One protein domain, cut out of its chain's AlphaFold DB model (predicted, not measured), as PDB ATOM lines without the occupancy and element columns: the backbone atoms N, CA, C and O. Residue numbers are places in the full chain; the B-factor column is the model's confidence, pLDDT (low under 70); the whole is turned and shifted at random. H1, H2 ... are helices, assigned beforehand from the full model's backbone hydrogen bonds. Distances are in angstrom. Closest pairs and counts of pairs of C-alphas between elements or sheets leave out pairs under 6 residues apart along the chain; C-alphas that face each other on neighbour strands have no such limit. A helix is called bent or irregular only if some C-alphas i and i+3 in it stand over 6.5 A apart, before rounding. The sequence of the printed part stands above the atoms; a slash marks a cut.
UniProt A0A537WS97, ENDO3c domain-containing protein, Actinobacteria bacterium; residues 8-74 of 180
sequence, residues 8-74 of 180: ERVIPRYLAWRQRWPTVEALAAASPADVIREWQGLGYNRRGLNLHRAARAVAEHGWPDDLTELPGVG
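Overview. This is residues 8 to 74 of the 180 residues of the protein "ENDO3c domain-containing protein" of Actinobacteria bacterium (UniProt A0A537WS97). The longest helix, H4, has the short helices H2 and H3 packed on it at two places, while H1 lies across a gap from H4 with H2 and H3 bridging between them. After H4, the stretch of residues 62 to 74, with no named element, folds back beside H4 on the side away from H1. The printed part has 67 residues with four named helices, H1 to H4 along the chain, and no named strand; its class is all helix. It is compact, with a radius of gyration of the C-alphas of 11.8 A and spans of 32 by 23 by 20 A.

Arrangement. Start with H4, residues 46 to 61. With its residues 52 to 59 alone it touches H2, residues 24 to 28; the closest C-alphas, of Ala 28 and Arg 56, are 4.5 A apart. With residues 48 to 52 alone it touches H3, residues 32 to 38, at a steep tilt of 55 degrees, opposite ways; the closest C-alphas, of Val 35 and Gly 48, are 6.4 A apart. H2 and H3 are only just apart, their closest C-alphas 8.2 A from each other. Farther out look for H1, residues 8 to 20, which is close to but not clearly touching H3, with the C-alphas of Trp 17 and Glu 38 the closest at 7.1 A; they stand at a steep tilt of 51 degrees, opposite ways. H1 and H2 are near each other, with 5 pairs of C-alphas within 10 A, and H1 and H4 are apart. In H2, H3 and H4 every O i to N i+4 pair is within hydrogen-bond range; in H1, 7 of 9 are.

Along the chain. Find C-alpha 46 at (205.315, 149.630, 183.978); from there H4 runs 22.0 A to C-alpha 61 at (185.468, 157.664, 179.078). H1 begins at C-alpha 8, at (217.721, 156.519, 168.858), and runs 19.6 A; it is irregular, only just, with C-alphas 9 and 12 6.9 A apart. H3 measures 10.1 A and H2 6.0 A.

Size, cuts and confidence. The two C-alphas farthest apart, of Glu 8 and His 61, are 33.9 A from each other. The printed part has no cut; the links H1 to H2 and H2 to H3 are tight, and H3 to H4 is short. The mean pLDDT of the printed part of this model is 96.2, and no printed residue is under 70.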
ATOM      1  N   GLU A   8     217.264 157.524 169.825       92.31
ATOM      2  CA  GLU A   8     217.721 156.519 168.858       92.31
ATOM      3  C   GLU A   8     217.211 155.117 169.210       92.31
ATOM      4  O   GLU A   8     216.890 154.318 168.332       92.31
ATOM      5  N   ARG A   9     217.073 154.822 170.509       92.38
ATOM      6  CA  ARG A   9     216.504 153.553 170.991       92.38
ATOM      7  C   ARG A   9     214.984 153.511 170.856       92.38
ATOM      8  O   ARG A   9     214.414 152.427 170.745       92.38
ATOM      9  N   VAL A  10     214.326 154.669 170.908       95.25
ATOM     10  CA  VAL A  10     212.866 154.786 170.831       95.25
ATOM     11  C   VAL A  10     212.367 154.710 169.395       95.25
ATOM     12  O   VAL A  10     211.368 154.033 169.176       95.25
ATOM     13  N   ILE A  11     213.042 155.341 168.427       95.94
ATOM     14  CA  ILE A  11     212.586 155.439 167.026       95.94
ATOM     15  C   ILE A  11     212.073 154.102 166.454       95.94
ATOM     16  O   ILE A  11     210.894 154.041 166.095       95.94
ATOM     17  N   PRO A  12     212.867 153.012 166.399       95.44
ATOM     18  CA  PRO A  12     212.403 151.767 165.784       95.44
ATOM     19  C   PRO A  12     211.219 151.144 166.536       95.44
ATOM     20  O   PRO A  12     210.337 150.547 165.922       95.44
ATOM     21  N   ARG A  13     211.156 151.315 167.864       95.38
ATOM     22  CA  ARG A  13     210.052 150.810 168.693       95.38
ATOM     23  C   ARG A  13     208.780 151.623 168.508       95.38
ATOM     24  O   ARG A  13     207.707 151.044 168.408       95.38
ATOM     25  N   TYR A  14     208.893 152.944 168.425       96.81
ATOM     26  CA  TYR A  14     207.763 153.836 168.194       96.81
ATOM     27  C   TYR A  14     207.113 153.582 166.830       96.81
ATOM     28  O   TYR A  14     205.889 153.489 166.752       96.81
ATOM     29  N   LEU A  15     207.917 153.415 165.775       96.88
ATOM     30  CA  LEU A  15     207.410 153.135 164.429       96.88
ATOM     31  C   LEU A  15     206.647 151.803 164.376       96.88
ATOM     32  O   LEU A  15     205.505 151.776 163.920       96.88
ATOM     33  N   ALA A  16     207.227 150.727 164.919       96.19
ATOM     34  CA  ALA A  16     206.557 149.428 165.006       96.19
ATOM     35  C   ALA A  16     205.273 149.492 165.855       96.19
ATOM     36  O   ALA A  16     204.232 148.967 165.459       96.19
ATOM     37  N   TRP A  17     205.318 150.203 166.986       97.38
ATOM     38  CA  TRP A  17     204.164 150.404 167.863       97.38
ATOM     39  C   TRP A  17     203.012 151.109 167.148       97.38
ATOM     40  O   TRP A  17     201.874 150.659 167.223       97.38
ATOM     41  N   ARG A  18     203.306 152.200 166.429       97.12
ATOM     42  CA  ARG A  18     202.318 152.970 165.659       97.12
ATOM     43  C   ARG A  18     201.733 152.175 164.500       97.12
ATOM     44  O   ARG A  18     200.561 152.348 164.195       97.12
ATOM     45  N   GLN A  19     202.526 151.314 163.867       97.56
ATOM     46  CA  GLN A  19     202.031 150.421 162.822       97.56
ATOM     47  C   GLN A  19     201.078 149.363 163.392       97.56
ATOM     48  O   GLN A  19     200.046 149.081 162.789       97.56
ATOM     49  N   ARG A  20     201.409 148.783 164.554       97.81
ATOM     50  CA  ARG A  20     200.601 147.739 165.201       97.81
ATOM     51  C   ARG A  20     199.318 148.287 165.828       97.81
ATOM     52  O   ARG A  20     198.263 147.673 165.695       97.81
ATOM     53  N   TRP A  21     199.411 149.429 166.504       98.38
ATOM     54  CA  TRP A  21     198.301 150.090 167.190       98.38
ATOM     55  C   TRP A  21     198.213 151.557 166.745       98.38
ATOM     56  O   TRP A  21     198.738 152.449 167.421       98.38
ATOM     57  N   PRO A  22     197.581 151.822 165.585       97.62
ATOM     58  CA  PRO A  22     197.541 153.161 164.999       97.62
ATOM     59  C   PRO A  22     196.630 154.133 165.756       97.62
ATOM     60  O   PRO A  22     196.841 155.347 165.675       97.62
ATOM     61  N   THR A  23     195.651 153.618 166.505       97.31
ATOM     62  CA  THR A  23     194.679 154.411 167.268       97.31
ATOM     63  C   THR A  23     194.682 154.048 168.754       97.31
ATOM     64  O   THR A  23     195.244 153.025 169.164       97.31
ATOM     65  N   VAL A  24     194.051 154.898 169.568       97.12
ATOM     66  CA  VAL A  24     193.888 154.663 171.008       97.12
ATOM     67  C   VAL A  24     193.052 153.406 171.250       97.12
ATOM     68  O   VAL A  24     193.423 152.581 172.080       97.12
ATOM     69  N   GLU A  25     191.993 153.209 170.468       98.25
ATOM     70  CA  GLU A  25     191.082 152.064 170.548       98.25
ATOM     71  C   GLU A  25     191.806 150.759 170.201       98.25
ATOM     72  O   GLU A  25     191.647 149.754 170.893       98.25
ATOM     73  N   ALA A  26     192.668 150.781 169.175       98.50
ATOM     74  CA  ALA A  26     193.478 149.624 168.801       98.50
ATOM     75  C   ALA A  26     194.437 149.208 169.927       98.50
ATOM     76  O   ALA A  26     194.597 148.015 170.190       98.50
ATOM     77  N   LEU A  27     195.059 150.178 170.609       98.56
ATOM     78  CA  LEU A  27     195.896 149.895 171.775       98.56
ATOM     79  C   LEU A  27     195.057 149.424 172.971       98.56
ATOM     80  O   LEU A  27     195.471 148.504 173.666       98.56
ATOM     81  N   ALA A  28     193.893 150.030 173.211       98.62
ATOM     82  CA  ALA A  28     192.995 149.680 174.311       98.62
ATOM     83  C   ALA A  28     192.442 148.248 174.208       98.62
ATOM     84  O   ALA A  28     192.228 147.595 175.230       98.62
ATOM     85  N   ALA A  29     192.232 147.756 172.984       98.50
ATOM     86  CA  ALA A  29     191.786 146.392 172.709       98.50
ATOM     87  C   ALA A  29     192.908 145.338 172.820       98.50
ATOM     88  O   ALA A  29     192.634 144.138 172.775       98.50
ATOM     89  N   ALA A  30     194.173 145.754 172.945       98.50
ATOM     90  CA  ALA A  30     195.307 144.840 173.009       98.50
ATOM     91  C   ALA A  30     195.371 144.071 174.339       98.50
ATOM     92  O   ALA A  30     194.937 144.535 175.396       98.50
ATOM     93  N   SER A  31     195.995 142.890 174.324       98.25
ATOM     94  CA  SER A  31     196.279 142.187 175.573       98.25
ATOM     95  C   SER A  31     197.460 142.847 176.311       98.25
ATOM     96  O   SER A  31     198.431 143.272 175.676       98.25
ATOM     97  N   PRO A  32     197.472 142.882 177.661       97.62
ATOM     98  CA  PRO A  32     198.647 143.329 178.413       97.62
ATOM     99  C   PRO A  32     199.927 142.550 178.067       97.62
ATOM    100  O   PRO A  32     201.023 143.101 178.152       97.62
ATOM    101  N   ALA A  33     199.797 141.281 177.665       97.31
ATOM    102  CA  ALA A  33     200.922 140.448 177.252       97.31
ATOM    103  C   ALA A  33     201.551 140.937 175.937       97.31
ATOM    104  O   ALA A  33     202.779 141.003 175.843       97.31
ATOM    105  N   ASP A  34     200.737 141.330 174.953       97.62
ATOM    106  CA  ASP A  34     201.228 141.905 173.695       97.62
ATOM    107  C   ASP A  34     201.905 143.253 173.935       97.62
ATOM    108  O   ASP A  34     203.005 143.491 173.441       97.62
ATOM    109  N   VAL A  35     201.298 144.103 174.767       97.81
ATOM    110  CA  VAL A  35     201.858 145.401 175.183       97.81
ATOM    111  C   VAL A  35     203.252 145.229 175.787       97.81
ATOM    112  O   VAL A  35     204.183 145.933 175.403       97.81
ATOM    113  N   ILE A  36     203.426 144.278 176.710       96.38
ATOM    114  CA  ILE A  36     204.736 143.999 177.312       96.38
ATOM    115  C   ILE A  36     205.732 143.465 176.287       96.38
ATOM    116  O   ILE A  36     206.898 143.857 176.333       96.38
ATOM    117  N   ARG A  37     205.294 142.593 175.373       95.50
ATOM    118  CA  ARG A  37     206.148 142.027 174.323       95.50
ATOM    119  C   ARG A  37     206.701 143.117 173.407       95.50
ATOM    120  O   ARG A  37     207.907 143.164 173.194       95.50
ATOM    121  N   GLU A  38     205.851 144.031 172.951       96.06
ATOM    122  CA  GLU A  38     206.263 145.156 172.099       96.06
ATOM    123  C   GLU A  38     207.098 146.204 172.861       96.06
ATOM    124  O   GLU A  38     207.915 146.911 172.272       96.06
ATOM    125  N   TRP A  39     206.958 146.289 174.191       96.00
ATOM    126  CA  TRP A  39     207.756 147.192 175.033       96.00
ATOM    127  C   TRP A  39     209.170 146.666 175.353       96.00
ATOM    128  O   TRP A  39     209.986 147.385 175.945       96.00
ATOM    129  N   GLN A  40     209.493 145.417 174.998       90.75
ATOM    130  CA  GLN A  40     210.778 144.802 175.341       90.75
ATOM    131  C   GLN A  40     211.979 145.623 174.830       90.75
ATOM    132  O   GLN A  40     212.037 146.095 173.693       90.75
ATOM    133  N   GLY A  41     212.978 145.794 175.700       87.81
ATOM    134  CA  GLY A  41     214.210 146.534 175.401       87.81
ATOM    135  C   GLY A  41     214.149 148.051 175.640       87.81
ATOM    136  O   GLY A  41     215.194 148.706 175.577       87.81
ATOM    137  N   LEU A  42     212.979 148.610 175.973       91.44
ATOM    138  CA  LEU A  42     212.834 150.023 176.367       91.44
ATOM    139  C   LEU A  42     213.044 150.271 177.870       91.44
ATOM    140  O   LEU A  42     213.220 151.415 178.283       91.44
ATOM    141  N   GLY A  43     213.031 149.218 178.694       88.75
ATOM    142  CA  GLY A  43     213.125 149.322 180.152       88.75
ATOM    143  C   GLY A  43     211.859 149.900 180.803       88.75
ATOM    144  O   GLY A  43     210.975 150.448 180.137       88.75
ATOM    145  N   TYR A  44     211.770 149.785 182.132       88.62
ATOM    146  CA  TYR A  44     210.624 150.241 182.933       88.62
ATOM    147  C   TYR A  44     209.269 149.802 182.345       88.62
ATOM    148  O   TYR A  44     208.439 150.636 181.980       88.62
ATOM    149  N   ASN A  45     209.038 148.489 182.263       92.56
ATOM    150  CA  ASN A  45     207.843 147.874 181.657       92.56
ATOM    151  C   ASN A  45     206.507 148.444 182.166       92.56
ATOM    152  O   ASN A  45     205.518 148.479 181.435       92.56
ATOM    153  N   ARG A  46     206.483 148.957 183.402       94.50
ATOM    154  CA  ARG A  46     205.315 149.630 183.978       94.50
ATOM    155  C   ARG A  46     204.849 150.838 183.155       94.50
ATOM    156  O   ARG A  46     203.654 151.099 183.139       94.50
ATOM    157  N   ARG A  47     205.740 151.521 182.422       96.56
ATOM    158  CA  ARG A  47     205.367 152.605 181.491       96.56
ATOM    159  C   ARG A  47     204.491 152.099 180.345       96.56
ATOM    160  O   ARG A  47     203.496 152.741 180.039       96.56
ATOM    161  N   GLY A  48     204.819 150.945 179.761       96.50
ATOM    162  CA  GLY A  48     204.009 150.335 178.701       96.50
ATOM    163  C   GLY A  48     202.626 149.922 179.203       96.50
ATOM    164  O   GLY A  48     201.617 150.242 178.583       96.50
ATOM    165  N   LEU A  49     202.564 149.296 180.384       97.56
ATOM    166  CA  LEU A  49     201.287 148.930 181.008       97.56
ATOM    167  C   LEU A  49     200.443 150.148 181.392       97.56
ATOM    168  O   LEU A  49     199.227 150.113 181.236       97.56
ATOM    169  N   ASN A  50     201.066 151.213 181.893       98.12
ATOM    170  CA  ASN A  50     200.361 152.449 182.214       98.12
ATOM    171  C   ASN A  50     199.827 153.131 180.950       98.12
ATOM    172  O   ASN A  50     198.663 153.502 180.938       98.12
ATOM    173  N   LEU A  51     200.613 153.194 179.870       97.75
ATOM    174  CA  LEU A  51     200.142 153.703 178.579       97.75
ATOM    175  C   LEU A  51     198.935 152.905 178.064       97.75
ATOM    176  O   LEU A  51     197.965 153.491 177.598       97.75
ATOM    177  N   HIS A  52     198.967 151.579 178.191       98.50
ATOM    178  CA  HIS A  52     197.830 150.732 177.838       98.50
ATOM    179  C   HIS A  52     196.595 151.009 178.714       98.50
ATOM    180  O   HIS A  52     195.490 151.135 178.196       98.50
ATOM    181  N   ARG A  53     196.766 151.164 180.033       98.69
ATOM    182  CA  ARG A  53     195.667 151.543 180.941       98.69
ATOM    183  C   ARG A  53     195.102 152.927 180.617       98.69
ATOM    184  O   ARG A  53     193.891 153.084 180.651       98.69
ATOM    185  N   ALA A  54     195.955 153.891 180.273       98.50
ATOM    186  CA  ALA A  54     195.529 155.211 179.824       98.50
ATOM    187  C   ALA A  54     194.737 155.127 178.514       98.50
ATOM    188  O   ALA A  54     193.668 155.714 178.423       98.50
ATOM    189  N   ALA A  55     195.192 154.328 177.544       98.50
ATOM    190  CA  ALA A  55     194.446 154.105 176.308       98.50
ATOM    191  C   ALA A  55     193.060 153.497 176.568       98.50
ATOM    192  O   ALA A  55     192.080 153.941 175.982       98.50
ATOM    193  N   ARG A  56     192.962 152.528 177.489       98.69
ATOM    194  CA  ARG A  56     191.674 151.955 177.911       98.69
ATOM    195  C   ARG A  56     190.763 152.982 178.578       98.69
ATOM    196  O   ARG A  56     189.597 153.047 178.221       98.69
ATOM    197  N   ALA A  57     191.300 153.787 179.494       98.44
ATOM    198  CA  ALA A  57     190.535 154.843 180.151       98.44
ATOM    199  C   ALA A  57     189.973 155.846 179.132       98.44
ATOM    200  O   ALA A  57     188.787 156.153 179.189       98.44
ATOM    201  N   VAL A  58     190.792 156.270 178.160       98.12
ATOM    202  CA  VAL A  58     190.377 157.190 177.089       98.12
ATOM    203  C   VAL A  58     189.352 156.557 176.146       98.12
ATOM    204  O   VAL A  58     188.397 157.220 175.760       98.12
ATOM    205  N   ALA A  59     189.511 155.283 175.784       98.19
ATOM    206  CA  ALA A  59     188.549 154.593 174.924       98.19
ATOM    207  C   ALA A  59     187.171 154.420 175.593       98.19
ATOM    208  O   ALA A  59     186.157 154.383 174.904       98.19
ATOM    209  N   GLU A  60     187.139 154.299 176.922       97.88
ATOM    210  CA  GLU A  60     185.910 154.097 177.695       97.88
ATOM    211  C   GLU A  60     185.224 155.416 178.079       97.88
ATOM    212  O   GLU A  60     184.003 155.519 177.987       97.88
ATOM    213  N   HIS A  61     185.996 156.433 178.473       97.31
ATOM    214  CA  HIS A  61     185.468 157.664 179.078       97.31
ATOM    215  C   HIS A  61     185.772 158.937 178.274       97.31
ATOM    216  O   HIS A  61     185.311 160.015 178.640       97.31
ATOM    217  N   GLY A  62     186.535 158.839 177.183       96.62
ATOM    218  CA  GLY A  62     187.063 159.997 176.464       96.62
ATOM    219  C   GLY A  62     188.312 160.596 177.119       96.62
ATOM    220  O   GLY A  62     188.846 160.085 178.104       96.62
ATOM    221  N   TRP A  63     188.824 161.677 176.526       94.75
ATOM    222  CA  TRP A  63     189.968 162.410 177.073       94.75
ATOM    223  C   TRP A  63     189.531 163.246 178.283       94.75
ATOM    224  O   TRP A  63     188.574 164.006 178.140       94.75
ATOM    225  N   PRO A  64     190.207 163.137 179.443       94.81
ATOM    226  CA  PRO A  64     189.912 163.995 180.585       94.81
ATOM    227  C   PRO A  64     190.427 165.420 180.347       94.81
ATOM    228  O   PRO A  64     191.396 165.616 179.608       94.81
ATOM    229  N   ASP A  65     189.818 166.393 181.028       92.38
ATOM    230  CA  ASP A  65     190.293 167.782 181.034       92.38
ATOM    231  C   ASP A  65     191.659 167.898 181.736       92.38
ATOM    232  O   ASP A  65     192.576 168.545 181.225       92.38
ATOM    233  N   ASP A  66     191.829 167.220 182.880       93.88
ATOM    234  CA  ASP A  66     193.123 167.069 183.547       93.88
ATOM    235  C   ASP A  66     193.816 165.775 183.094       93.88
ATOM    236  O   ASP A  66     193.515 164.664 183.530       93.88
ATOM    237  N   LEU A  67     194.814 165.924 182.221       94.69
ATOM    238  CA  LEU A  67     195.584 164.792 181.701       94.69
ATOM    239  C   LEU A  67     196.376 164.037 182.782       94.69
ATOM    240  O   LEU A  67     196.786 162.905 182.524       94.69
ATOM    241  N   THR A  68     196.620 164.620 183.962       96.25
ATOM    242  CA  THR A  68     197.331 163.942 185.061       96.25
ATOM    243  C   THR A  68     196.502 162.841 185.726       96.25
ATOM    244  O   THR A  68     197.063 161.967 186.390       96.25
ATOM    245  N   GLU A  69     195.192 162.806 185.474       97.00
ATOM    246  CA  GLU A  69     194.314 161.712 185.899       97.00
ATOM    247  C   GLU A  69     194.601 160.405 185.136       97.00
ATOM    248  O   GLU A  69     194.284 159.307 185.607       97.00
ATOM    249  N   LEU A  70     195.245 160.486 183.963       97.81
ATOM    250  CA  LEU A  70     195.571 159.308 183.169       97.81
ATOM    251  C   LEU A  70     196.695 158.472 183.815       97.81
ATOM    252  O   LEU A  70     197.749 158.994 184.197       97.81
ATOM    253  N   PRO A  71     196.561 157.130 183.854       97.50
ATOM    254  CA  PRO A  71     197.586 156.245 184.392       97.50
ATOM    255  C   PRO A  71     198.984 156.478 183.798       97.50
ATOM    256  O   PRO A  71     199.235 156.260 182.614       97.50
ATOM    257  N   GLY A  72     199.940 156.840 184.657       95.62
ATOM    258  CA  GLY A  72     201.340 157.058 184.273       95.62
ATOM    259  C   GLY A  72     201.623 158.392 183.580       95.62
ATOM    260  O   GLY A  72     202.750 158.585 183.113       95.62
ATOM    261  N   VAL A  73     200.649 159.301 183.538       96.38
ATOM    262  CA  VAL A  73     200.833 160.678 183.084       96.38
ATOM    263  C   VAL A  73     201.101 161.557 184.303       96.38
ATOM    264  O   VAL A  73     200.216 161.855 185.088       96.38
ATOM    265  N   GLY A  74     202.364 161.940 184.491       94.94
ATOM    266  CA  GLY A  74     202.741 162.952 185.483       94.94
ATOM    267  C   GLY A  74     202.732 164.370 184.895       94.94
ATOM    268  O   GLY A  74     202.575 164.511 183.677       94.94
TER     269      GLY A  74